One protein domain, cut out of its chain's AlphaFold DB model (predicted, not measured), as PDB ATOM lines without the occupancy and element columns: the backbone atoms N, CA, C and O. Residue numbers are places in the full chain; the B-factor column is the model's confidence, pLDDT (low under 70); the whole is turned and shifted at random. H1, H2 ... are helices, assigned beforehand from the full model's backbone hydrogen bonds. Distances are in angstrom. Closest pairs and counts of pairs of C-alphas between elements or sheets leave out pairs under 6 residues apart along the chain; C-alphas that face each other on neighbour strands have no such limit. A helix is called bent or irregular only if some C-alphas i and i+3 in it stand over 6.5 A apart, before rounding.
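This is residues 318 to 475 of the 1128 residues of an uncharacterized protein of Oikopleura dioica (UniProt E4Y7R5). Crossed helices make a compact body: H3 runs through its middle, with H6, H9 and H10 packed round it and H4 folding back from H3 along H6. At one end H7, H8 and H11 form a cluster, while the longest helix, H1, crosses H8 and runs along one side to short H2; H5 lies at the opposite end from H7. The printed part has 158 residues with eleven named helices, H1 to H11 in chain order, and no named strand; the class is all helix. It is compact, with a radius of gyration of the C-alphas of 15.6 A, and spans 45 by 35 by 27 A.

Begin at H1, residues 319 to 341; its residues 325 to 333 touch H8, residues 424 to 430, at a steep tilt of 67 degrees, the closest C-alphas being Ser 329 and Ser 429, 4.5 A apart. H1 touches H2, residues 343 to 348, only at the corner, with C-alphas 340 and 348 closest at 6.0 A. H8 touches H11, residues 462 to 472, about perpendicular at 85 degrees, with C-alphas 424 and 463 closest at 5.4 A. H11 touches H7, residues 413 to 421, opposite ways at 38 degrees, only just steep; their closest C-alphas, 420 and 466, are 6.0 A apart. Look next at H6, residues 390 to 410, and H3, residues 352 to 365: they touch at 71 degrees, only just about perpendicular, with C-alphas 363 and 407 closest at 4.0 A. H4, residues 367 to 374, touches H6 at a shallow tilt of 27 degrees, opposite ways, closest at C-alphas 367 and 404, 5.7 A. H3 also touches H9, residues 437 to 446, closest at C-alphas 355 and 444, 5.9 A, and H10, residues 451 to 455, closest at C-alphas 361 and 453, 6.5 A. H5, residues 381 to 384, is close but not clearly touching H9, with C-alphas 382 and 442 closest at 7.5 A. Every O i to N i+4 pair is within hydrogen-bond range in H1, H3, H4, H6, H7, H9 and H11; H2 has 0 of 2, H8 0 of 3 and H10 0 of 1, beside 1 of 3, 4 of 4 and 1 of 2 O i to N i+3 pairs, and H5 is too short for an i+4 pair.

Find C-alpha 319 at (-54.431, 20.692, 136.575); from there H1 runs 32.7 A. H6 runs 29.8 A and H3 20.1 A; H11 ends at C-alpha 472, (-47.897, 4.948, 110.733). H2 is irregular, C-alphas 344 and 347 being 8.5 A apart, and H10 only just, with C-alphas 451 and 454 at 6.7 A.

The two C-alphas farthest apart, Leu 319 and Lys 380, are 47.2 A apart. The printed part has no cut and no long link. Its mean pLDDT is 90.7; look for values under 70 at residues 449 to 454.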
ATOM      1  N   ARG A 318     -58.037  17.743 135.381       86.94
ATOM      2  CA  ARG A 318     -57.666  18.637 136.487       86.94
ATOM      3  C   ARG A 318     -56.171  18.937 136.438       86.94
ATOM      4  O   ARG A 318     -55.351  18.027 136.348       86.94
ATOM      5  N   LEU A 319     -55.820  20.214 136.585       84.56
ATOM      6  CA  LEU A 319     -54.431  20.692 136.575       84.56
ATOM      7  C   LEU A 319     -53.537  19.956 137.585       84.56
ATOM      8  O   LEU A 319     -52.439  19.543 137.226       84.56
ATOM      9  N   ASN A 320     -54.007  19.754 138.820       84.94
ATOM     10  CA  ASN A 320     -53.235  19.068 139.862       84.94
ATOM     11  C   ASN A 320     -52.935  17.610 139.493       84.94
ATOM     12  O   ASN A 320     -51.785  17.185 139.566       84.94
ATOM     13  N   ASP A 321     -53.941  16.874 139.021       91.50
ATOM     14  CA  ASP A 321     -53.790  15.473 138.615       91.50
ATOM     15  C   ASP A 321     -52.851  15.353 137.407       91.50
ATOM     16  O   ASP A 321     -52.035  14.436 137.317       91.50
ATOM     17  N   LEU A 322     -52.903  16.326 136.493       91.31
ATOM     18  CA  LEU A 322     -51.982  16.417 135.368       91.31
ATOM     19  C   LEU A 322     -50.538  16.670 135.826       91.31
ATOM     20  O   LEU A 322     -49.618  16.053 135.287       91.31
ATOM     21  N   PHE A 323     -50.316  17.533 136.821       87.44
ATOM     22  CA  PHE A 323     -48.986  17.724 137.406       87.44
ATOM     23  C   PHE A 323     -48.455  16.437 138.027       87.44
ATOM     24  O   PHE A 323     -47.327  16.052 137.718       87.44
ATOM     25  N   VAL A 324     -49.276  15.750 138.828       92.19
ATOM     26  CA  VAL A 324     -48.930  14.439 139.399       92.19
ATOM     27  C   VAL A 324     -48.546  13.477 138.280       92.19
ATOM     28  O   VAL A 324     -47.468  12.885 138.318       92.19
ATOM     29  N   LYS A 325     -49.343  13.417 137.206       95.12
ATOM     30  CA  LYS A 325     -49.075  12.522 136.079       95.12
ATOM     31  C   LYS A 325     -47.783  12.843 135.331       95.12
ATOM     32  O   LYS A 325     -47.071  11.937 134.888       95.12
ATOM     33  N   ILE A 326     -47.461  14.126 135.170       92.81
ATOM     34  CA  ILE A 326     -46.200  14.570 134.565       92.81
ATOM     35  C   ILE A 326     -45.023  14.147 135.446       92.81
ATOM     36  O   ILE A 326     -44.066  13.577 134.925       92.81
ATOM     37  N   THR A 327     -45.110  14.368 136.759       92.62
ATOM     38  CA  THR A 327     -44.070  13.976 137.717       92.62
ATOM     39  C   THR A 327     -43.872  12.460 137.749       92.62
ATOM     40  O   THR A 327     -42.736  12.006 137.629       92.62
ATOM     41  N   GLU A 328     -44.947  11.669 137.790       95.81
ATOM     42  CA  GLU A 328     -44.886  10.205 137.651       95.81
ATOM     43  C   GLU A 328     -44.158   9.791 136.365       95.81
ATOM     44  O   GLU A 328     -43.278   8.931 136.369       95.81
ATOM     45  N   SER A 329     -44.483  10.439 135.246       96.00
ATOM     46  CA  SER A 329     -43.881  10.126 133.947       96.00
ATOM     47  C   SER A 329     -42.396  10.496 133.880       96.00
ATOM     48  O   SER A 329     -41.612   9.814 133.217       96.00
ATOM     49  N   GLU A 330     -41.983  11.568 134.559       93.81
ATOM     50  CA  GLU A 330     -40.575  11.934 134.719       93.81
ATOM     51  C   GLU A 330     -39.827  10.928 135.599       93.81
ATOM     52  O   GLU A 330     -38.716  10.521 135.241       93.81
ATOM     53  N   MET A 331     -40.452  10.467 136.687       95.00
ATOM     54  CA  MET A 331     -39.906   9.421 137.551       95.00
ATOM     55  C   MET A 331     -39.710   8.108 136.789       95.00
ATOM     56  O   MET A 331     -38.612   7.558 136.822       95.00
ATOM     57  N   GLU A 332     -40.703   7.643 136.029       95.50
ATOM     58  CA  GLU A 332     -40.591   6.417 135.222       95.50
ATOM     59  C   GLU A 332     -39.539   6.545 134.109       95.50
ATOM     60  O   GLU A 332     -38.749   5.631 133.849       95.50
ATOM     61  N   LYS A 333     -39.417   7.728 133.496       95.38
ATOM     62  CA  LYS A 333     -38.356   8.006 132.519       95.38
ATOM     63  C   LYS A 333     -36.957   7.888 133.128       95.38
ATOM     64  O   LYS A 333     -36.047   7.354 132.473       95.38
ATOM     65  N   GLU A 334     -36.768   8.427 134.331       95.12
ATOM     66  CA  GLU A 334     -35.507   8.331 135.066       95.12
ATOM     67  C   GLU A 334     -35.279   6.916 135.600       95.12
ATOM     68  O   GLU A 334     -34.169   6.418 135.456       95.12
ATOM     69  N   LYS A 335     -36.305   6.198 136.068       95.94
ATOM     70  CA  LYS A 335     -36.225   4.776 136.445       95.94
ATOM     71  C   LYS A 335     -35.709   3.920 135.289       95.94
ATOM     72  O   LYS A 335     -34.704   3.229 135.441       95.94
ATOM     73  N   LEU A 336     -36.283   4.073 134.093       95.75
ATOM     74  CA  LEU A 336     -35.817   3.391 132.884       95.75
ATOM     75  C   LEU A 336     -34.370   3.776 132.532       95.75
ATOM     76  O   LEU A 336     -33.564   2.953 132.104       95.75
ATOM     77  N   LYS A 337     -34.007   5.058 132.660       95.38
ATOM     78  CA  LYS A 337     -32.632   5.528 132.413       95.38
ATOM     79  C   LYS A 337     -31.644   4.932 133.417       95.38
ATOM     80  O   LYS A 337     -30.594   4.453 132.993       95.38
ATOM     81  N   ASN A 338     -32.008   4.929 134.692       95.19
ATOM     82  CA  ASN A 338     -31.216   4.409 135.793       95.19
ATOM     83  C   ASN A 338     -31.001   2.907 135.628       95.19
ATOM     84  O   ASN A 338     -29.855   2.467 135.693       95.19
ATOM     85  N   TRP A 339     -32.048   2.160 135.267       96.44
ATOM     86  CA  TRP A 339     -31.975   0.725 134.997       96.44
ATOM     87  C   TRP A 339     -30.922   0.387 133.932       96.44
ATOM     88  O   TRP A 339     -30.017  -0.414 134.173       96.44
ATOM     89  N   PHE A 340     -30.951   1.064 132.779       95.50
ATOM     90  CA  PHE A 340     -29.963   0.846 131.712       95.50
ATOM     91  C   PHE A 340     -28.561   1.371 132.057       95.50
ATOM     92  O   PHE A 340     -27.579   0.963 131.439       95.50
ATOM     93  N   SER A 341     -28.450   2.294 133.012       93.56
ATOM     94  CA  SER A 341     -27.165   2.828 133.478       93.56
ATOM     95  C   SER A 341     -26.568   2.068 134.665       93.56
ATOM     96  O   SER A 341     -25.431   2.355 135.043       93.56
ATOM     97  N   HIS A 342     -27.313   1.117 135.237       94.81
ATOM     98  CA  HIS A 342     -26.909   0.360 136.414       94.81
ATOM     99  C   HIS A 342     -25.610  -0.421 136.158       94.81
ATOM    100  O   HIS A 342     -25.383  -0.925 135.055       94.81
ATOM    101  N   LYS A 343     -24.756  -0.551 137.183       91.75
ATOM    102  CA  LYS A 343     -23.427  -1.189 137.068       91.75
ATOM    103  C   LYS A 343     -23.491  -2.644 136.588       91.75
ATOM    104  O   LYS A 343     -22.585  -3.093 135.903       91.75
ATOM    105  N   ASN A 344     -24.583  -3.347 136.872       89.38
ATOM    106  CA  ASN A 344     -24.775  -4.739 136.444       89.38
ATOM    107  C   ASN A 344     -25.214  -4.858 134.967       89.38
ATOM    108  O   ASN A 344     -25.192  -5.944 134.402       89.38
ATOM    109  N   ASN A 345     -25.555  -3.738 134.316       90.62
ATOM    110  CA  ASN A 345     -26.152  -3.681 132.979       90.62
ATOM    111  C   ASN A 345     -25.232  -2.992 131.948       90.62
ATOM    112  O   ASN A 345     -25.705  -2.406 130.973       90.62
ATOM    113  N   VAL A 346     -23.905  -3.036 132.136       86.19
ATOM    114  CA  VAL A 346     -22.926  -2.299 131.300       86.19
ATOM    115  C   VAL A 346     -23.067  -2.615 129.807       86.19
ATOM    116  O   VAL A 346     -23.005  -1.702 128.980       86.19
ATOM    117  N   THR A 347     -23.322  -3.877 129.455       87.00
ATOM    118  CA  THR A 347     -23.551  -4.316 128.067       87.00
ATOM    119  C   THR A 347     -24.832  -3.723 127.466       87.00
ATOM    120  O   THR A 347     -24.892  -3.461 126.265       87.00
ATOM    121  N   MET A 348     -25.825  -3.410 128.302       89.38
ATOM    122  CA  MET A 348     -27.144  -2.908 127.903       89.38
ATOM    123  C   MET A 348     -27.216  -1.384 127.820       89.38
ATOM    124  O   MET A 348     -28.133  -0.848 127.198       89.38
ATOM    125  N   LYS A 349     -26.240  -0.652 128.370       87.25
ATOM    126  CA  LYS A 349     -26.247   0.822 128.429       87.25
ATOM    127  C   LYS A 349     -26.487   1.499 127.074       87.25
ATOM    128  O   LYS A 349     -27.154   2.530 127.002       87.25
ATOM    129  N   LYS A 350     -25.970   0.917 125.986       87.88
ATOM    130  CA  LYS A 350     -26.153   1.417 124.607       87.88
ATOM    131  C   LYS A 350     -27.433   0.905 123.928       87.88
ATOM    132  O   LYS A 350     -27.792   1.406 122.865       87.88
ATOM    133  N   MET A 351     -28.131  -0.054 124.536       92.69
ATOM    134  CA  MET A 351     -29.289  -0.745 123.962       92.69
ATOM    135  C   MET A 351     -30.635  -0.127 124.355       92.69
ATOM    136  O   MET A 351     -31.628  -0.469 123.727       92.69
ATOM    137  N   LYS A 352     -30.690   0.836 125.293       93.94
ATOM    138  CA  LYS A 352     -31.943   1.512 125.708       93.94
ATOM    139  C   LYS A 352     -32.801   1.972 124.524       93.94
ATOM    140  O   LYS A 352     -34.002   1.743 124.495       93.94
ATOM    141  N   VAL A 353     -32.177   2.616 123.539       92.44
ATOM    142  CA  VAL A 353     -32.873   3.145 122.355       92.44
ATOM    143  C   VAL A 353     -33.463   2.019 121.496       92.44
ATOM    144  O   VAL A 353     -34.581   2.142 120.995       92.44
ATOM    145  N   ARG A 354     -32.718   0.916 121.342       91.62
ATOM    146  CA  ARG A 354     -33.177  -0.270 120.606       91.62
ATOM    147  C   ARG A 354     -34.300  -0.974 121.351       91.62
ATOM    148  O   ARG A 354     -35.274  -1.345 120.722       91.62
ATOM    149  N   TYR A 355     -34.187  -1.077 122.673       94.62
ATOM    150  CA  TYR A 355     -35.215  -1.647 123.535       94.62
ATOM    151  C   TYR A 355     -36.535  -0.887 123.383       94.62
ATOM    152  O   TYR A 355     -37.535  -1.483 123.009       94.62
ATOM    153  N   VAL A 356     -36.523   0.443 123.533       94.56
ATOM    154  CA  VAL A 356     -37.724   1.271 123.329       94.56
ATOM    155  C   VAL A 356     -38.294   1.087 121.916       94.56
ATOM    156  O   VAL A 356     -39.499   0.908 121.760       94.56
ATOM    157  N   SER A 357     -37.446   1.075 120.884       91.88
ATOM    158  CA  SER A 357     -37.893   0.868 119.497       91.88
ATOM    159  C   SER A 357     -38.525  -0.516 119.285       91.88
ATOM    160  O   SER A 357     -39.537  -0.624 118.596       91.88
ATOM    161  N   ALA A 358     -37.966  -1.555 119.909       91.81
ATOM    162  CA  ALA A 358     -38.473  -2.921 119.866       91.81
ATOM    163  C   ALA A 358     -39.839  -3.044 120.566       91.81
ATOM    164  O   ALA A 358     -40.754  -3.637 119.998       91.81
ATOM    165  N   LEU A 359     -40.020  -2.399 121.729       94.31
ATOM    166  CA  LEU A 359     -41.315  -2.340 122.420       94.31
ATOM    167  C   LEU A 359     -42.398  -1.713 121.537       94.31
ATOM    168  O   LEU A 359     -43.460  -2.300 121.368       94.31
ATOM    169  N   PHE A 360     -42.129  -0.553 120.926       93.75
ATOM    170  CA  PHE A 360     -43.104   0.104 120.048       93.75
ATOM    171  C   PHE A 360     -43.371  -0.683 118.758       93.75
ATOM    172  O   PHE A 360     -44.504  -0.691 118.281       93.75
ATOM    173  N   SER A 361     -42.359  -1.368 118.215       89.81
ATOM    174  CA  SER A 361     -42.516  -2.275 117.071       89.81
ATOM    175  C   SER A 361     -43.471  -3.426 117.397       89.81
ATOM    176  O   SER A 361     -44.395  -3.693 116.629       89.81
ATOM    177  N   ALA A 362     -43.311  -4.067 118.556       90.38
ATOM    178  CA  ALA A 362     -44.204  -5.139 118.986       90.38
ATOM    179  C   ALA A 362     -45.595  -4.637 119.388       90.38
ATOM    180  O   ALA A 362     -46.590  -5.220 118.968       90.38
ATOM    181  N   ALA A 363     -45.683  -3.519 120.111       92.69
ATOM    182  CA  ALA A 363     -46.952  -2.882 120.461       92.69
ATOM    183  C   ALA A 363     -47.787  -2.536 119.215       92.69
ATOM    184  O   ALA A 363     -48.991  -2.778 119.187       92.69
ATOM    185  N   PHE A 364     -47.142  -2.049 118.149       89.12
ATOM    186  CA  PHE A 364     -47.806  -1.750 116.876       89.12
ATOM    187  C   PHE A 364     -48.246  -3.006 116.108       89.12
ATOM    188  O   PHE A 364     -49.217  -2.964 115.360       89.12
ATOM    189  N   ARG A 365     -47.553  -4.139 116.287       86.69
ATOM    190  CA  ARG A 365     -47.957  -5.436 115.717       86.69
ATOM    191  C   ARG A 365     -49.208  -6.018 116.388       86.69
ATOM    192  O   ARG A 365     -49.878  -6.850 115.781       86.69
ATOM    193  N   GLY A 366     -49.534  -5.555 117.593       86.62
ATOM    194  CA  GLY A 366     -50.760  -5.887 118.312       86.62
ATOM    195  C   GLY A 366     -50.582  -6.943 119.404       86.62
ATOM    196  O   GLY A 366     -49.578  -7.654 119.479       86.62
ATOM    197  N   GLN A 367     -51.603  -7.047 120.259       89.88
ATOM    198  CA  GLN A 367     -51.601  -7.880 121.467       89.88
ATOM    199  C   GLN A 367     -51.397  -9.379 121.188       89.88
ATOM    200  O   GLN A 367     -50.766 -10.075 121.981       89.88
ATOM    201  N   SER A 368     -51.883  -9.891 120.051       84.94
ATOM    202  CA  SER A 368     -51.764 -11.313 119.692       84.94
ATOM    203  C   SER A 368     -50.310 -11.747 119.486       84.94
ATOM    204  O   SER A 368     -49.935 -12.862 119.849       84.94
ATOM    205  N   ILE A 369     -49.479 -10.853 118.947       84.56
ATOM    206  CA  ILE A 369     -48.053 -11.099 118.729       84.56
ATOM    207  C   ILE A 369     -47.293 -10.990 120.048       84.56
ATOM    208  O   ILE A 369     -46.477 -11.861 120.330       84.56
ATOM    209  N   ILE A 370     -47.615 -10.005 120.893       87.50
ATOM    210  CA  ILE A 370     -47.063  -9.907 122.256       87.50
ATOM    211  C   ILE A 370     -47.355 -11.195 123.035       87.50
ATOM    212  O   ILE A 370     -46.436 -11.829 123.547       87.50
ATOM    213  N   SER A 371     -48.613 -11.642 123.024       87.56
ATOM    214  CA  SER A 371     -49.044 -12.882 123.674       87.56
ATOM    215  C   SER A 371     -48.335 -14.109 123.104       87.56
ATOM    216  O   SER A 371     -48.028 -15.037 123.837       87.56
ATOM    217  N   SER A 372     -48.059 -14.140 121.796       86.94
ATOM    218  CA  SER A 372     -47.347 -15.259 121.175       86.94
ATOM    219  C   SER A 372     -45.862 -15.284 121.526       86.94
ATOM    220  O   SER A 372     -45.321 -16.369 121.713       86.94
ATOM    221  N   ILE A 373     -45.205 -14.122 121.587       84.81
ATOM    222  CA  ILE A 373     -43.769 -14.040 121.885       84.81
ATOM    223  C   ILE A 373     -43.507 -14.316 123.367       84.81
ATOM    224  O   ILE A 373     -42.475 -14.901 123.680       84.81
ATOM    225  N   LEU A 374     -44.432 -13.923 124.250       87.06
ATOM    226  CA  LEU A 374     -44.317 -14.069 125.706       87.06
ATOM    227  C   LEU A 374     -45.033 -15.316 126.263       87.06
ATOM    228  O   LEU A 374     -45.001 -15.550 127.463       87.06
ATOM    229  N   SER A 375     -45.657 -16.141 125.417       86.44
ATOM    230  CA  SER A 375     -46.295 -17.395 125.839       86.44
ATOM    231  C   SER A 375     -45.310 -18.559 125.805       86.44
ATOM    232  O   SER A 375     -44.894 -18.977 124.720       86.44
ATOM    233  N   LEU A 376     -45.069 -19.182 126.963       83.25
ATOM    234  CA  LEU A 376     -44.297 -20.428 127.118       83.25
ATOM    235  C   LEU A 376     -44.658 -21.505 126.083       83.25
ATOM    236  O   LEU A 376     -43.785 -22.134 125.497       83.25
ATOM    237  N   GLN A 377     -45.955 -21.690 125.810       80.94
ATOM    238  CA  GLN A 377     -46.437 -22.720 124.878       80.94
ATOM    239  C   GLN A 377     -46.030 -22.471 123.417       80.94
ATOM    240  O   GLN A 377     -46.044 -23.396 122.607       80.94
ATOM    241  N   LYS A 378     -45.721 -21.222 123.055       80.69
ATOM    242  CA  LYS A 378     -45.548 -20.785 121.662       80.69
ATOM    243  C   LYS A 378     -44.120 -20.356 121.348       80.69
ATOM    244  O   LYS A 378     -43.719 -20.470 120.193       80.69
ATOM    245  N   ASN A 379     -43.357 -19.904 122.343       85.19
ATOM    246  CA  ASN A 379     -41.980 -19.469 122.158       85.19
ATOM    247  C   ASN A 379     -41.010 -20.255 123.050       85.19
ATOM    248  O   ASN A 379     -40.917 -20.017 124.252       85.19
ATOM    249  N   LYS A 380     -40.241 -21.162 122.432       86.44
ATOM    250  CA  LYS A 380     -39.213 -21.956 123.126       86.44
ATOM    251  C   LYS A 380     -38.083 -21.091 123.695       86.44
ATOM    252  O   LYS A 380     -37.487 -21.486 124.692       86.44
ATOM    253  N   ALA A 381     -37.852 -19.900 123.133       84.69
ATOM    254  CA  ALA A 381     -36.831 -18.976 123.615       84.69
ATOM    255  C   ALA A 381     -37.081 -18.548 125.071       84.69
ATOM    256  O   ALA A 381     -36.134 -18.320 125.810       84.69
ATOM    257  N   ILE A 382     -38.337 -18.502 125.532       87.69
ATOM    258  CA  ILE A 382     -38.672 -18.155 126.926       87.69
ATOM    259  C   ILE A 382     -37.969 -19.102 127.910       87.69
ATOM    260  O   ILE A 382     -37.365 -18.651 128.882       87.69
ATOM    261  N   ILE A 383     -37.962 -20.400 127.607       85.31
ATOM    262  CA  ILE A 383     -37.259 -21.404 128.412       85.31
ATOM    263  C   ILE A 383     -35.738 -21.206 128.285       85.31
ATOM    264  O   ILE A 383     -35.029 -21.257 129.285       85.31
ATOM    265  N   GLU A 384     -35.229 -20.895 127.087       88.50
ATOM    266  CA  GLU A 384     -33.794 -20.653 126.839       88.50
ATOM    267  C   GLU A 384     -33.240 -19.424 127.585       88.50
ATOM    268  O   GLU A 384     -32.087 -19.431 128.020       88.50
ATOM    269  N   TYR A 385     -34.053 -18.380 127.789       89.06
ATOM    270  CA  TYR A 385     -33.693 -17.221 128.616       89.06
ATOM    271  C   TYR A 385     -33.853 -17.478 130.125       89.06
ATOM    272  O   TYR A 385     -33.518 -16.590 130.915       89.06
ATOM    273  N   GLY A 386     -34.304 -18.673 130.527       87.56
ATOM    274  CA  GLY A 386     -34.424 -19.107 131.919       87.56
ATOM    275  C   GLY A 386     -35.676 -18.589 132.623       87.56
ATOM    276  O   GLY A 386     -35.569 -18.131 133.759       87.56
ATOM    277  N   PHE A 387     -36.824 -18.575 131.938       89.81
ATOM    278  CA  PHE A 387     -38.141 -18.323 132.539       89.81
ATOM    279  C   PHE A 387     -38.878 -19.652 132.776       89.81
ATOM    280  O   PHE A 387     -39.825 -19.990 132.065       89.81
ATOM    281  N   ASP A 388     -38.378 -20.446 133.718       87.94
ATOM    282  CA  ASP A 388     -38.854 -21.793 134.058       87.94
ATOM    283  C   ASP A 388     -39.433 -21.900 135.480       87.94
ATOM    284  O   ASP A 388     -40.023 -22.923 135.822       87.94
ATOM    285  N   THR A 389     -39.309 -20.847 136.294       91.69
ATOM    286  CA  THR A 389     -39.869 -20.772 137.652       91.69
ATOM    287  C   THR A 389     -41.152 -19.945 137.694       91.69
ATOM    288  O   THR A 389     -41.267 -18.962 136.958       91.69
ATOM    289  N   ASP A 390     -42.073 -20.269 138.607       89.75
ATOM    290  CA  ASP A 390     -43.343 -19.541 138.777       89.75
ATOM    291  C   ASP A 390     -43.131 -18.030 138.988       89.75
ATOM    292  O   ASP A 390     -43.793 -17.218 138.347       89.75
ATOM    293  N   GLU A 391     -42.126 -17.638 139.782       91.50
ATOM    294  CA  GLU A 391     -41.758 -16.227 139.999       91.50
ATOM    295  C   GLU A 391     -41.342 -15.517 138.700       91.50
ATOM    296  O   GLU A 391     -41.682 -14.358 138.462       91.50
ATOM    297  N   SER A 392     -40.594 -16.207 137.833       89.12
ATOM    298  CA  SER A 392     -40.149 -15.648 136.554       89.12
ATOM    299  C   SER A 392     -41.286 -15.557 135.531       89.12
ATOM    300  O   SER A 392     -41.266 -14.686 134.660       89.12
ATOM    301  N   LEU A 393     -42.297 -16.421 135.647       89.44
ATOM    302  CA  LEU A 393     -43.502 -16.368 134.823       89.44
ATOM    303  C   LEU A 393     -44.433 -15.249 135.264       89.44
ATOM    304  O   LEU A 393     -44.928 -14.521 134.409       89.44
ATOM    305  N   GLU A 394     -44.584 -15.033 136.571       92.50
ATOM    306  CA  GLU A 394     -45.299 -13.873 137.103       92.50
ATOM    307  C   GLU A 394     -44.624 -12.558 136.668       92.50
ATOM    308  O   GLU A 394     -45.292 -11.629 136.208       92.50
ATOM    309  N   GLU A 395     -43.287 -12.500 136.709       93.06
ATOM    310  CA  GLU A 395     -42.498 -11.377 136.181       93.06
ATOM    311  C   GLU A 395     -42.818 -11.101 134.697       93.06
ATOM    312  O   GLU A 395     -42.988  -9.947 134.285       93.06
ATOM    313  N   LEU A 396     -42.904 -12.162 133.888       92.19
ATOM    314  CA  LEU A 396     -43.196 -12.078 132.458       92.19
ATOM    315  C   LEU A 396     -44.648 -11.661 132.188       92.19
ATOM    316  O   LEU A 396     -44.890 -10.873 131.271       92.19
ATOM    317  N   ASP A 397     -45.595 -12.142 132.993       92.19
ATOM    318  CA  ASP A 397     -47.016 -11.812 132.888       92.19
ATOM    319  C   ASP A 397     -47.296 -10.354 133.267       92.19
ATOM    320  O   ASP A 397     -48.031  -9.667 132.553       92.19
ATOM    321  N   LEU A 398     -46.657  -9.825 134.314       93.06
ATOM    322  CA  LEU A 398     -46.735  -8.396 134.646       93.06
ATOM    323  C   LEU A 398     -46.182  -7.532 133.504       93.06
ATOM    324  O   LEU A 398     -46.816  -6.568 133.069       93.06
ATOM    325  N   PHE A 399     -45.029  -7.916 132.951       94.94
ATOM    326  CA  PHE A 399     -44.441  -7.218 131.810       94.94
ATOM    327  C   PHE A 399     -45.319  -7.303 130.550       94.94
ATOM    328  O   PHE A 399     -45.401  -6.347 129.769       94.94
ATOM    329  N   ARG A 400     -46.004  -8.433 130.349       94.00
ATOM    330  CA  ARG A 400     -46.977  -8.622 129.272       94.00
ATOM    331  C   ARG A 400     -48.163  -7.672 129.418       94.00
ATOM    332  O   ARG A 400     -48.526  -7.047 128.424       94.00
ATOM    333  N   GLN A 401     -48.727  -7.521 130.616       94.44
ATOM    334  CA  GLN A 401     -49.840  -6.597 130.866       94.44
ATOM    335  C   GLN A 401     -49.455  -5.145 130.541       94.44
ATOM    336  O   GLN A 401     -50.207  -4.430 129.871       94.44
ATOM    337  N   ASP A 402     -48.250  -4.717 130.924       94.44
ATOM    338  CA  ASP A 402     -47.749  -3.384 130.571       94.44
ATOM    339  C   ASP A 402     -47.574  -3.206 129.052       94.44
ATOM    340  O   ASP A 402     -47.861  -2.141 128.493       94.44
ATOM    341  N   LEU A 403     -47.123  -4.252 128.355       94.06
ATOM    342  CA  LEU A 403     -46.995  -4.255 126.899       94.06
ATOM    343  C   LEU A 403     -48.346  -4.242 126.178       94.06
ATOM    344  O   LEU A 403     -48.472  -3.578 125.146       94.06
ATOM    345  N   GLU A 404     -49.350  -4.939 126.702       94.50
ATOM    346  CA  GLU A 404     -50.724  -4.903 126.196       94.50
ATOM    347  C   GLU A 404     -51.312  -3.494 126.354       94.50
ATOM    348  O   GLU A 404     -51.820  -2.928 125.384       94.50
ATOM    349  N   ARG A 405     -51.095  -2.848 127.509       94.94
ATOM    350  CA  ARG A 405     -51.463  -1.440 127.731       94.94
ATOM    351  C   ARG A 405     -50.772  -0.491 126.746       94.94
ATOM    352  O   ARG A 405     -51.389   0.461 126.256       94.94
ATOM    353  N   LEU A 406     -49.494  -0.734 126.439       96.00
ATOM    354  CA  LEU A 406     -48.762   0.027 125.426       96.00
ATOM    355  C   LEU A 406     -49.328  -0.217 124.018       96.00
ATOM    356  O   LEU A 406     -49.448   0.731 123.242       96.00
ATOM    357  N   ALA A 407     -49.697  -1.454 123.682       95.12
ATOM    358  CA  ALA A 407     -50.329  -1.793 122.407       95.12
ATOM    359  C   ALA A 407     -51.674  -1.075 122.231       95.12
ATOM    360  O   ALA A 407     -51.930  -0.517 121.162       95.12
ATOM    361  N   ASP A 408     -52.489  -0.994 123.280       94.88
ATOM    362  CA  ASP A 408     -53.767  -0.270 123.255       94.88
ATOM    363  C   ASP A 408     -53.578   1.221 122.998       94.88
ATOM    364  O   ASP A 408     -54.304   1.831 122.208       94.88
ATOM    365  N   PHE A 409     -52.558   1.813 123.621       96.25
ATOM    366  CA  PHE A 409     -52.187   3.197 123.357       96.25
ATOM    367  C   PHE A 409     -51.725   3.392 121.904       96.25
ATOM    368  O   PHE A 409     -52.175   4.308 121.215       96.25
ATOM    369  N   VAL A 410     -50.833   2.522 121.420       95.25
ATOM    370  CA  VAL A 410     -50.228   2.617 120.083       95.25
ATOM    371  C   VAL A 410     -51.259   2.438 118.961       95.25
ATOM    372  O   VAL A 410     -51.104   3.029 117.889       95.25
ATOM    373  N   ASN A 411     -52.328   1.682 119.201       93.94
ATOM    374  CA  ASN A 411     -53.397   1.444 118.230       93.94
ATOM    375  C   ASN A 411     -54.511   2.509 118.244       93.94
ATOM    376  O   ASN A 411     -55.432   2.432 117.431       93.94
ATOM    377  N   ASN A 412     -54.419   3.528 119.106       95.69
ATOM    378  CA  ASN A 412     -55.397   4.613 119.182       95.69
ATOM    379  C   ASN A 412     -54.774   5.972 118.772       95.69
ATOM    380  O   ASN A 412     -54.141   6.658 119.585       95.69
ATOM    381  N   PRO A 413     -54.965   6.420 117.514       95.31
ATOM    382  CA  PRO A 413     -54.394   7.677 117.030       95.31
ATOM    383  C   PRO A 413     -54.891   8.934 117.761       95.31
ATOM    384  O   PRO A 413     -54.159   9.927 117.796       95.31
ATOM    385  N   LYS A 414     -56.077   8.914 118.385       95.88
ATOM    386  CA  LYS A 414     -56.585  10.035 119.195       95.88
ATOM    387  C   LYS A 414     -55.772  10.230 120.471       95.88
ATOM    388  O   LYS A 414     -55.402  11.367 120.788       95.88
ATOM    389  N   ARG A 415     -55.431   9.138 121.163       96.56
ATOM    390  CA  ARG A 415     -54.546   9.148 122.343       96.56
ATOM    391  C   ARG A 415     -53.158   9.670 121.986       96.56
ATOM    392  O   ARG A 415     -52.669  10.627 122.590       96.56
ATOM    393  N   ILE A 416     -52.568   9.126 120.918       97.50
ATOM    394  CA  ILE A 416     -51.249   9.543 120.419       97.50
ATOM    395  C   ILE A 416     -51.256  11.030 120.027       97.50
ATOM    396  O   ILE A 416     -50.343  11.775 120.391       97.50
ATOM    397  N   GLY A 417     -52.291  11.472 119.303       96.25
ATOM    398  CA  GLY A 417     -52.466  12.861 118.878       96.25
ATOM    399  C   GLY A 417     -52.574  13.824 120.057       96.25
ATOM    400  O   GLY A 417     -51.913  14.864 120.053       96.25
ATOM    401  N   SER A 418     -53.323  13.440 121.095       96.31
ATOM    402  CA  SER A 418     -53.480  14.219 122.328       96.31
ATOM    403  C   SER A 418     -52.143  14.410 123.051       96.31
ATOM    404  O   SER A 418     -51.755  15.544 123.343       96.31
ATOM    405  N   LEU A 419     -51.369  13.335 123.257       97.12
ATOM    406  CA  LEU A 419     -50.044  13.452 123.879       97.12
ATOM    407  C   LEU A 419     -49.064  14.256 123.012       97.12
ATOM    408  O   LEU A 419     -48.222  14.982 123.542       97.12
ATOM    409  N   TRP A 420     -49.147  14.154 121.681       97.06
ATOM    410  CA  TRP A 420     -48.250  14.884 120.781       97.06
ATOM    411  C   TRP A 420     -48.529  16.394 120.761       97.06
ATOM    412  O   TRP A 420     -47.578  17.187 120.785       97.06
ATOM    413  N   LEU A 421     -49.806  16.789 120.735       95.12
ATOM    414  CA  LEU A 421     -50.234  18.189 120.772       95.12
ATOM    415  C   LEU A 421     -49.991  18.829 122.149       95.12
ATOM    416  O   LEU A 421     -49.534  19.968 122.200       95.12
ATOM    417  N   GLY A 422     -50.233  18.103 123.244       94.06
ATOM    418  CA  GLY A 422     -50.081  18.600 124.616       94.06
ATOM    419  C   GLY A 422     -48.758  18.198 125.276       94.06
ATOM    420  O   GLY A 422     -47.745  18.899 125.165       94.06
ATOM    421  N   PHE A 423     -48.772  17.058 125.980       95.06
ATOM    422  CA  PHE A 423     -47.718  16.626 126.911       95.06
ATOM    423  C   PHE A 423     -47.020  15.319 126.484       95.06
ATOM    424  O   PHE A 423     -47.293  14.257 127.046       95.06
ATOM    425  N   PRO A 424     -46.020  15.365 125.575       95.94
ATOM    426  CA  PRO A 424     -45.300  14.164 125.145       95.94
ATOM    427  C   PRO A 424     -44.603  13.400 126.272       95.94
ATOM    428  O   PRO A 424     -44.284  12.226 126.108       95.94
ATOM    429  N   ILE A 425     -44.304  14.055 127.398       95.00
ATOM    430  CA  ILE A 425     -43.640  13.421 128.541       95.00
ATOM    431  C   ILE A 425     -44.475  12.280 129.134       95.00
ATOM    432  O   ILE A 425     -43.886  11.283 129.532       95.00
ATOM    433  N   ILE A 426     -45.811  12.364 129.068       96.81
ATOM    434  CA  ILE A 426     -46.725  11.361 129.638       96.81
ATOM    435  C   ILE A 426     -46.506   9.969 129.035       96.81
ATOM    436  O   ILE A 426     -46.645   8.969 129.736       96.81
ATOM    437  N   LEU A 427     -46.038   9.894 127.780       96.94
ATOM    438  CA  LEU A 427     -45.671   8.629 127.137       96.94
ATOM    439  C   LEU A 427     -44.676   7.811 127.975       96.94
ATOM    440  O   LEU A 427     -44.702   6.590 127.920       96.94
ATOM    441  N   SER A 428     -43.806   8.458 128.756       96.50
ATOM    442  CA  SER A 428     -42.833   7.750 129.590       96.50
ATOM    443  C   SER A 428     -43.468   6.889 130.680       96.50
ATOM    444  O   SER A 428     -42.865   5.884 131.026       96.50
ATOM    445  N   SER A 429     -44.676   7.217 131.153       95.88
ATOM    446  CA  SER A 429     -45.421   6.360 132.091       95.88
ATOM    447  C   SER A 429     -46.026   5.105 131.446       95.88
ATOM    448  O   SER A 429     -46.496   4.228 132.157       95.88
ATOM    449  N   LEU A 430     -46.024   5.017 130.109       95.88
ATOM    450  CA  LEU A 430     -46.530   3.869 129.346       95.88
ATOM    451  C   LEU A 430     -45.406   2.969 128.815       95.88
ATOM    452  O   LEU A 430     -45.685   1.932 128.227       95.88
ATOM    453  N   ILE A 431     -44.139   3.382 128.944       96.31
ATOM    454  CA  ILE A 431     -42.998   2.591 128.475       96.31
ATOM    455  C   ILE A 431     -42.559   1.685 129.629       96.31
ATOM    456  O   ILE A 431     -41.989   2.208 130.589       96.31
ATOM    457  N   PRO A 432     -42.762   0.357 129.543       95.69
ATOM    458  CA  PRO A 432     -42.379  -0.529 130.627       95.69
ATOM    459  C   PRO A 432     -40.865  -0.517 130.842       95.69
ATOM    460  O   PRO A 432     -40.067  -0.548 129.898       95.69
ATOM    461  N   SER A 433     -40.473  -0.468 132.114       95.06
ATOM    462  CA  SER A 433     -39.093  -0.729 132.511       95.06
ATOM    463  C   SER A 433     -38.875  -2.239 132.547       95.06
ATOM    464  O   SER A 433     -39.715  -2.940 133.105       95.06
ATOM    465  N   PRO A 434     -37.773  -2.763 131.984       95.38
ATOM    466  CA  PRO A 434     -37.529  -4.196 132.031       95.38
ATOM    467  C   PRO A 434     -37.353  -4.637 133.495       95.38
ATOM    468  O   PRO A 434     -36.512  -4.059 134.190       95.38
ATOM    469  N   PRO A 435     -38.113  -5.635 133.978       93.94
ATOM    470  CA  PRO A 435     -38.001  -6.098 135.360       93.94
ATOM    471  C   PRO A 435     -36.651  -6.786 135.621       93.94
ATOM    472  O   PRO A 435     -35.986  -6.484 136.612       93.94
ATOM    473  N   SER A 436     -36.155  -7.582 134.667       94.81
ATOM    474  CA  SER A 436     -34.834  -8.216 134.733       94.81
ATOM    475  C   SER A 436     -34.021  -8.092 133.443       94.81
ATOM    476  O   SER A 436     -34.503  -7.719 132.367       94.81
ATOM    477  N   LEU A 437     -32.729  -8.433 133.546       94.19
ATOM    478  CA  LEU A 437     -31.820  -8.504 132.399       94.19
ATOM    479  C   LEU A 437     -32.294  -9.535 131.361       94.19
ATOM    480  O   LEU A 437     -32.073  -9.327 130.167       94.19
ATOM    481  N   ARG A 438     -32.955 -10.614 131.807       93.62
ATOM    482  CA  ARG A 438     -33.522 -11.657 130.942       93.62
ATOM    483  C   ARG A 438     -34.611 -11.078 130.045       93.62
ATOM    484  O   ARG A 438     -34.503 -11.205 128.830       93.62
ATOM    485  N   VAL A 439     -35.566 -10.333 130.615       93.88
ATOM    486  CA  VAL A 439     -36.644  -9.688 129.842       93.88
ATOM    487  C   VAL A 439     -36.074  -8.684 128.843       93.88
ATOM    488  O   VAL A 439     -36.483  -8.646 127.684       93.88
ATOM    489  N   ALA A 440     -35.082  -7.889 129.249       94.19
ATOM    490  CA  ALA A 440     -34.465  -6.925 128.343       94.19
ATOM    491  C   ALA A 440     -33.759  -7.590 127.147       94.19
ATOM    492  O   ALA A 440     -33.805  -7.041 126.045       94.19
ATOM    493  N   LYS A 441     -33.113  -8.747 127.349       93.62
ATOM    494  CA  LYS A 441     -32.511  -9.541 126.264       93.62
ATOM    495  C   LYS A 441     -33.580 -10.185 125.385       93.62
ATOM    496  O   LYS A 441     -33.529  -9.987 124.180       93.62
ATOM    497  N   LEU A 442     -34.590 -10.821 125.986       92.94
ATOM    498  CA  LEU A 442     -35.727 -11.409 125.274       92.94
ATOM    499  C   LEU A 442     -36.380 -10.389 124.331       92.94
ATOM    500  O   LEU A 442     -36.558 -10.664 123.151       92.94
ATOM    501  N   VAL A 443     -36.662  -9.171 124.809       92.88
ATOM    502  CA  VAL A 443     -37.213  -8.096 123.965       92.88
ATOM    503  C   VAL A 443     -36.253  -7.717 122.837       92.88
ATOM    504  O   VAL A 443     -36.676  -7.524 121.703       92.88
ATOM    505  N   LEU A 444     -34.956  -7.583 123.116       91.75
ATOM    506  CA  LEU A 444     -33.984  -7.208 122.087       91.75
ATOM    507  C   LEU A 444     -33.733  -8.310 121.058       91.75
ATOM    508  O   LEU A 444     -33.349  -7.980 119.941       91.75
ATOM    509  N   ASP A 445     -33.930  -9.572 121.395       90.19
ATOM    510  CA  ASP A 445     -33.635 -10.673 120.485       90.19
ATOM    511  C   ASP A 445     -34.903 -11.078 119.714       90.19
ATOM    512  O   ASP A 445     -34.898 -11.083 118.484       90.19
ATOM    513  N   GLU A 446     -36.036 -11.244 120.401       88.44
ATOM    514  CA  GLU A 446     -37.285 -11.729 119.799       88.44
ATOM    515  C   GLU A 446     -38.103 -10.632 119.105       88.44
ATOM    516  O   GLU A 446     -38.720 -10.860 118.060       88.44
ATOM    517  N   PHE A 447     -38.120  -9.405 119.643       81.88
ATOM    518  CA  PHE A 447     -38.942  -8.337 119.054       81.88
ATOM    519  C   PHE A 447     -38.227  -7.675 117.855       81.88
ATOM    520  O   PHE A 447     -38.843  -6.912 117.101       81.88
ATOM    521  N   ASN A 448     -36.947  -8.008 117.630       73.31
ATOM    522  CA  ASN A 448     -36.116  -7.486 116.542       73.31
ATOM    523  C   ASN A 448     -36.187  -8.296 115.231       73.31
ATOM    524  O   ASN A 448     -35.654  -7.849 114.216       73.31
ATOM    525  N   SER A 449     -36.887  -9.431 115.196       61.78
ATOM    526  CA  SER A 449     -36.805 -10.426 114.108       61.78
ATOM    527  C   SER A 449     -37.553 -10.084 112.807       61.78
ATOM    528  O   SER A 449     -37.617 -10.913 111.903       61.78
ATOM    529  N   GLY A 450     -38.154  -8.893 112.676       68.81
ATOM    530  CA  GLY A 450     -38.959  -8.541 111.494       68.81
ATOM    531  C   GLY A 450     -38.364  -7.422 110.630       68.81
ATOM    532  O   GLY A 450     -37.742  -6.505 111.168       68.81
ATOM    533  N   PRO A 451     -38.612  -7.432 109.304       69.69
ATOM    534  CA  PRO A 451     -38.078  -6.439 108.363       69.69
ATOM    535  C   PRO A 451     -38.518  -4.996 108.672       69.69
ATOM    536  O   PRO A 451     -37.811  -4.051 108.325       69.69
ATOM    537  N   ASP A 452     -39.639  -4.823 109.381       62.53
ATOM    538  CA  ASP A 452     -40.215  -3.517 109.726       62.53
ATOM    539  C   ASP A 452     -39.469  -2.780 110.855       62.53
ATOM    540  O   ASP A 452     -39.737  -1.605 111.110       62.53
ATOM    541  N   LEU A 453     -38.516  -3.429 111.537       61.66
ATOM    542  CA  LEU A 453     -37.760  -2.812 112.633       61.66
ATOM    543  C   LEU A 453     -36.935  -1.603 112.160       61.66
ATOM    544  O   LEU A 453     -36.788  -0.622 112.891       61.66
ATOM    545  N   HIS A 454     -36.437  -1.637 110.919       61.34
ATOM    546  CA  HIS A 454     -35.716  -0.509 110.321       61.34
ATOM    547  C   HIS A 454     -36.578   0.744 110.163       61.34
ATOM    548  O   HIS A 454     -36.029   1.833 109.973       61.34
ATOM    549  N   ASP A 455     -37.901   0.613 110.261       72.44
ATOM    550  CA  ASP A 455     -38.775   1.755 110.115       72.44
ATOM    551  C   ASP A 455     -38.870   2.578 111.407       72.44
ATOM    552  O   ASP A 455     -39.097   3.784 111.294       72.44
ATOM    553  N   PHE A 456     -38.752   1.993 112.610       83.06
ATOM    554  CA  PHE A 456     -38.949   2.734 113.868       83.06
ATOM    555  C   PHE A 456     -37.742   3.630 114.205       83.06
ATOM    556  O   PHE A 456     -36.586   3.237 114.028       83.06
ATOM    557  N   PRO A 457     -37.966   4.866 114.694       86.00
ATOM    558  CA  PRO A 457     -36.883   5.797 114.953       86.00
ATOM    559  C   PRO A 457     -36.096   5.368 116.194       86.00
ATOM    560  O   PRO A 457     -36.634   5.332 117.295       86.00
ATOM    561  N   ASN A 458     -34.786   5.172 116.030       87.31
ATOM    562  CA  ASN A 458     -33.851   4.972 117.137       87.31
ATOM    563  C   ASN A 458     -33.679   6.272 117.954       87.31
ATOM    564  O   ASN A 458     -32.677   6.978 117.829       87.31
ATOM    565  N   THR A 459     -34.661   6.611 118.792       89.56
ATOM    566  CA  THR A 459     -34.658   7.806 119.647       89.56
ATOM    567  C   THR A 459     -35.330   7.561 120.995       89.56
ATOM    568  O   THR A 459     -36.297   6.820 121.093       89.56
ATOM    569  N   ASN A 460     -34.855   8.256 122.032       86.19
ATOM    570  CA  ASN A 460     -35.500   8.304 123.353       86.19
ATOM    571  C   ASN A 460     -36.415   9.532 123.517       86.19
ATOM    572  O   ASN A 460     -36.872   9.830 124.619       86.19
ATOM    573  N   GLN A 461     -36.617  10.323 122.459       93.00
ATOM    574  CA  GLN A 461     -37.455  11.516 122.530       93.00
ATOM    575  C   GLN A 461     -38.919  11.147 122.279       93.00
ATOM    576  O   GLN A 461     -39.306  10.944 121.128       93.00
ATOM    577  N   ASN A 462     -39.742  11.156 123.335       94.69
ATOM    578  CA  ASN A 462     -41.170  10.806 123.276       94.69
ATOM    579  C   ASN A 462     -41.913  11.492 122.121       94.69
ATOM    580  O   ASN A 462     -42.656  10.861 121.383       94.69
ATOM    581  N   LYS A 463     -41.651  12.782 121.891       94.81
ATOM    582  CA  LYS A 463     -42.247  13.547 120.787       94.81
ATOM    583  C   LYS A 463     -41.963  12.950 119.401       94.81
ATOM    584  O   LYS A 463     -42.840  12.985 118.540       94.81
ATOM    585  N   ILE A 464     -40.740  12.471 119.155       94.19
ATOM    586  CA  ILE A 464     -40.374  11.876 117.860       94.19
ATOM    587  C   ILE A 464     -41.078  10.527 117.701       94.19
ATOM    588  O   ILE A 464     -41.592  10.255 116.620       94.19
ATOM    589  N   ILE A 465     -41.157   9.741 118.779       94.88
ATOM    590  CA  ILE A 465     -41.888   8.468 118.808       94.88
ATOM    591  C   ILE A 465     -43.370   8.704 118.488       94.88
ATOM    592  O   ILE A 465     -43.878   8.139 117.527       94.88
ATOM    593  N   LEU A 466     -44.041   9.620 119.195       96.75
ATOM    594  CA  LEU A 466     -45.451   9.958 118.946       96.75
ATOM    595  C   LEU A 466     -45.691  10.434 117.506       96.75
ATOM    596  O   LEU A 466     -46.618   9.976 116.845       96.75
ATOM    597  N   ARG A 467     -44.826  11.317 116.980       95.69
ATOM    598  CA  ARG A 467     -44.919  11.786 115.586       95.69
ATOM    599  C   ARG A 467     -44.807  10.634 114.590       95.69
ATOM    600  O   ARG A 467     -45.459  10.645 113.549       95.69
ATOM    601  N   TYR A 468     -43.939   9.677 114.885       94.88
ATOM    602  CA  TYR A 468     -43.748   8.507 114.053       94.88
ATOM    603  C   TYR A 468     -44.962   7.568 114.096       94.88
ATOM    604  O   TYR A 468     -45.425   7.143 113.038       94.88
ATOM    605  N   LEU A 469     -45.519   7.317 115.285       94.62
ATOM    606  CA  LEU A 469     -46.738   6.522 115.456       94.62
ATOM    607  C   LEU A 469     -47.924   7.137 114.701       94.62
ATOM    608  O   LEU A 469     -48.597   6.439 113.949       94.62
ATOM    609  N   LEU A 470     -48.114   8.458 114.798       95.38
ATOM    610  CA  LEU A 470     -49.114   9.181 114.001       95.38
ATOM    611  C   LEU A 470     -48.917   8.939 112.500       95.38
ATOM    612  O   LEU A 470     -49.866   8.606 111.797       95.38
ATOM    613  N   ARG A 471     -47.675   9.013 112.011       93.50
ATOM    614  CA  ARG A 471     -47.366   8.772 110.597       93.50
ATOM    615  C   ARG A 471     -47.688   7.344 110.148       93.50
ATOM    616  O   ARG A 471     -48.074   7.165 108.995       93.50
ATOM    617  N   LYS A 472     -47.524   6.343 111.019       92.19
ATOM    618  CA  LYS A 472     -47.897   4.948 110.733       92.19
ATOM    619  C   LYS A 472     -49.417   4.760 110.622       92.19
ATOM    620  O   LYS A 472     -49.836   3.943 109.816       92.19
ATOM    621  N   HIS A 473     -50.206   5.591 111.305       92.31
ATOM    622  CA  HIS A 473     -51.666   5.723 111.130       92.31
ATOM    623  C   HIS A 473     -52.071   6.658 109.971       92.31
ATOM    624  O   HIS A 473     -53.196   7.148 109.912       92.31
ATOM    625  N   GLY A 474     -51.135   7.003 109.080       91.44
ATOM    626  CA  GLY A 474     -51.380   7.914 107.960       91.44
ATOM    627  C   GLY A 474     -51.491   9.394 108.353       91.44
ATOM    628  O   GLY A 474     -51.792  10.228 107.501       91.44
ATOM    629  N   ILE A 475     -51.241   9.762 109.610       92.94
ATOM    630  CA  ILE A 475     -51.416  11.126 110.117       92.94
ATOM    631  C   ILE A 475     -50.123  11.934 109.939       92.94
ATOM    632  O   ILE A 475     -49.100  11.666 110.571       92.94
TER     633      ILE A 475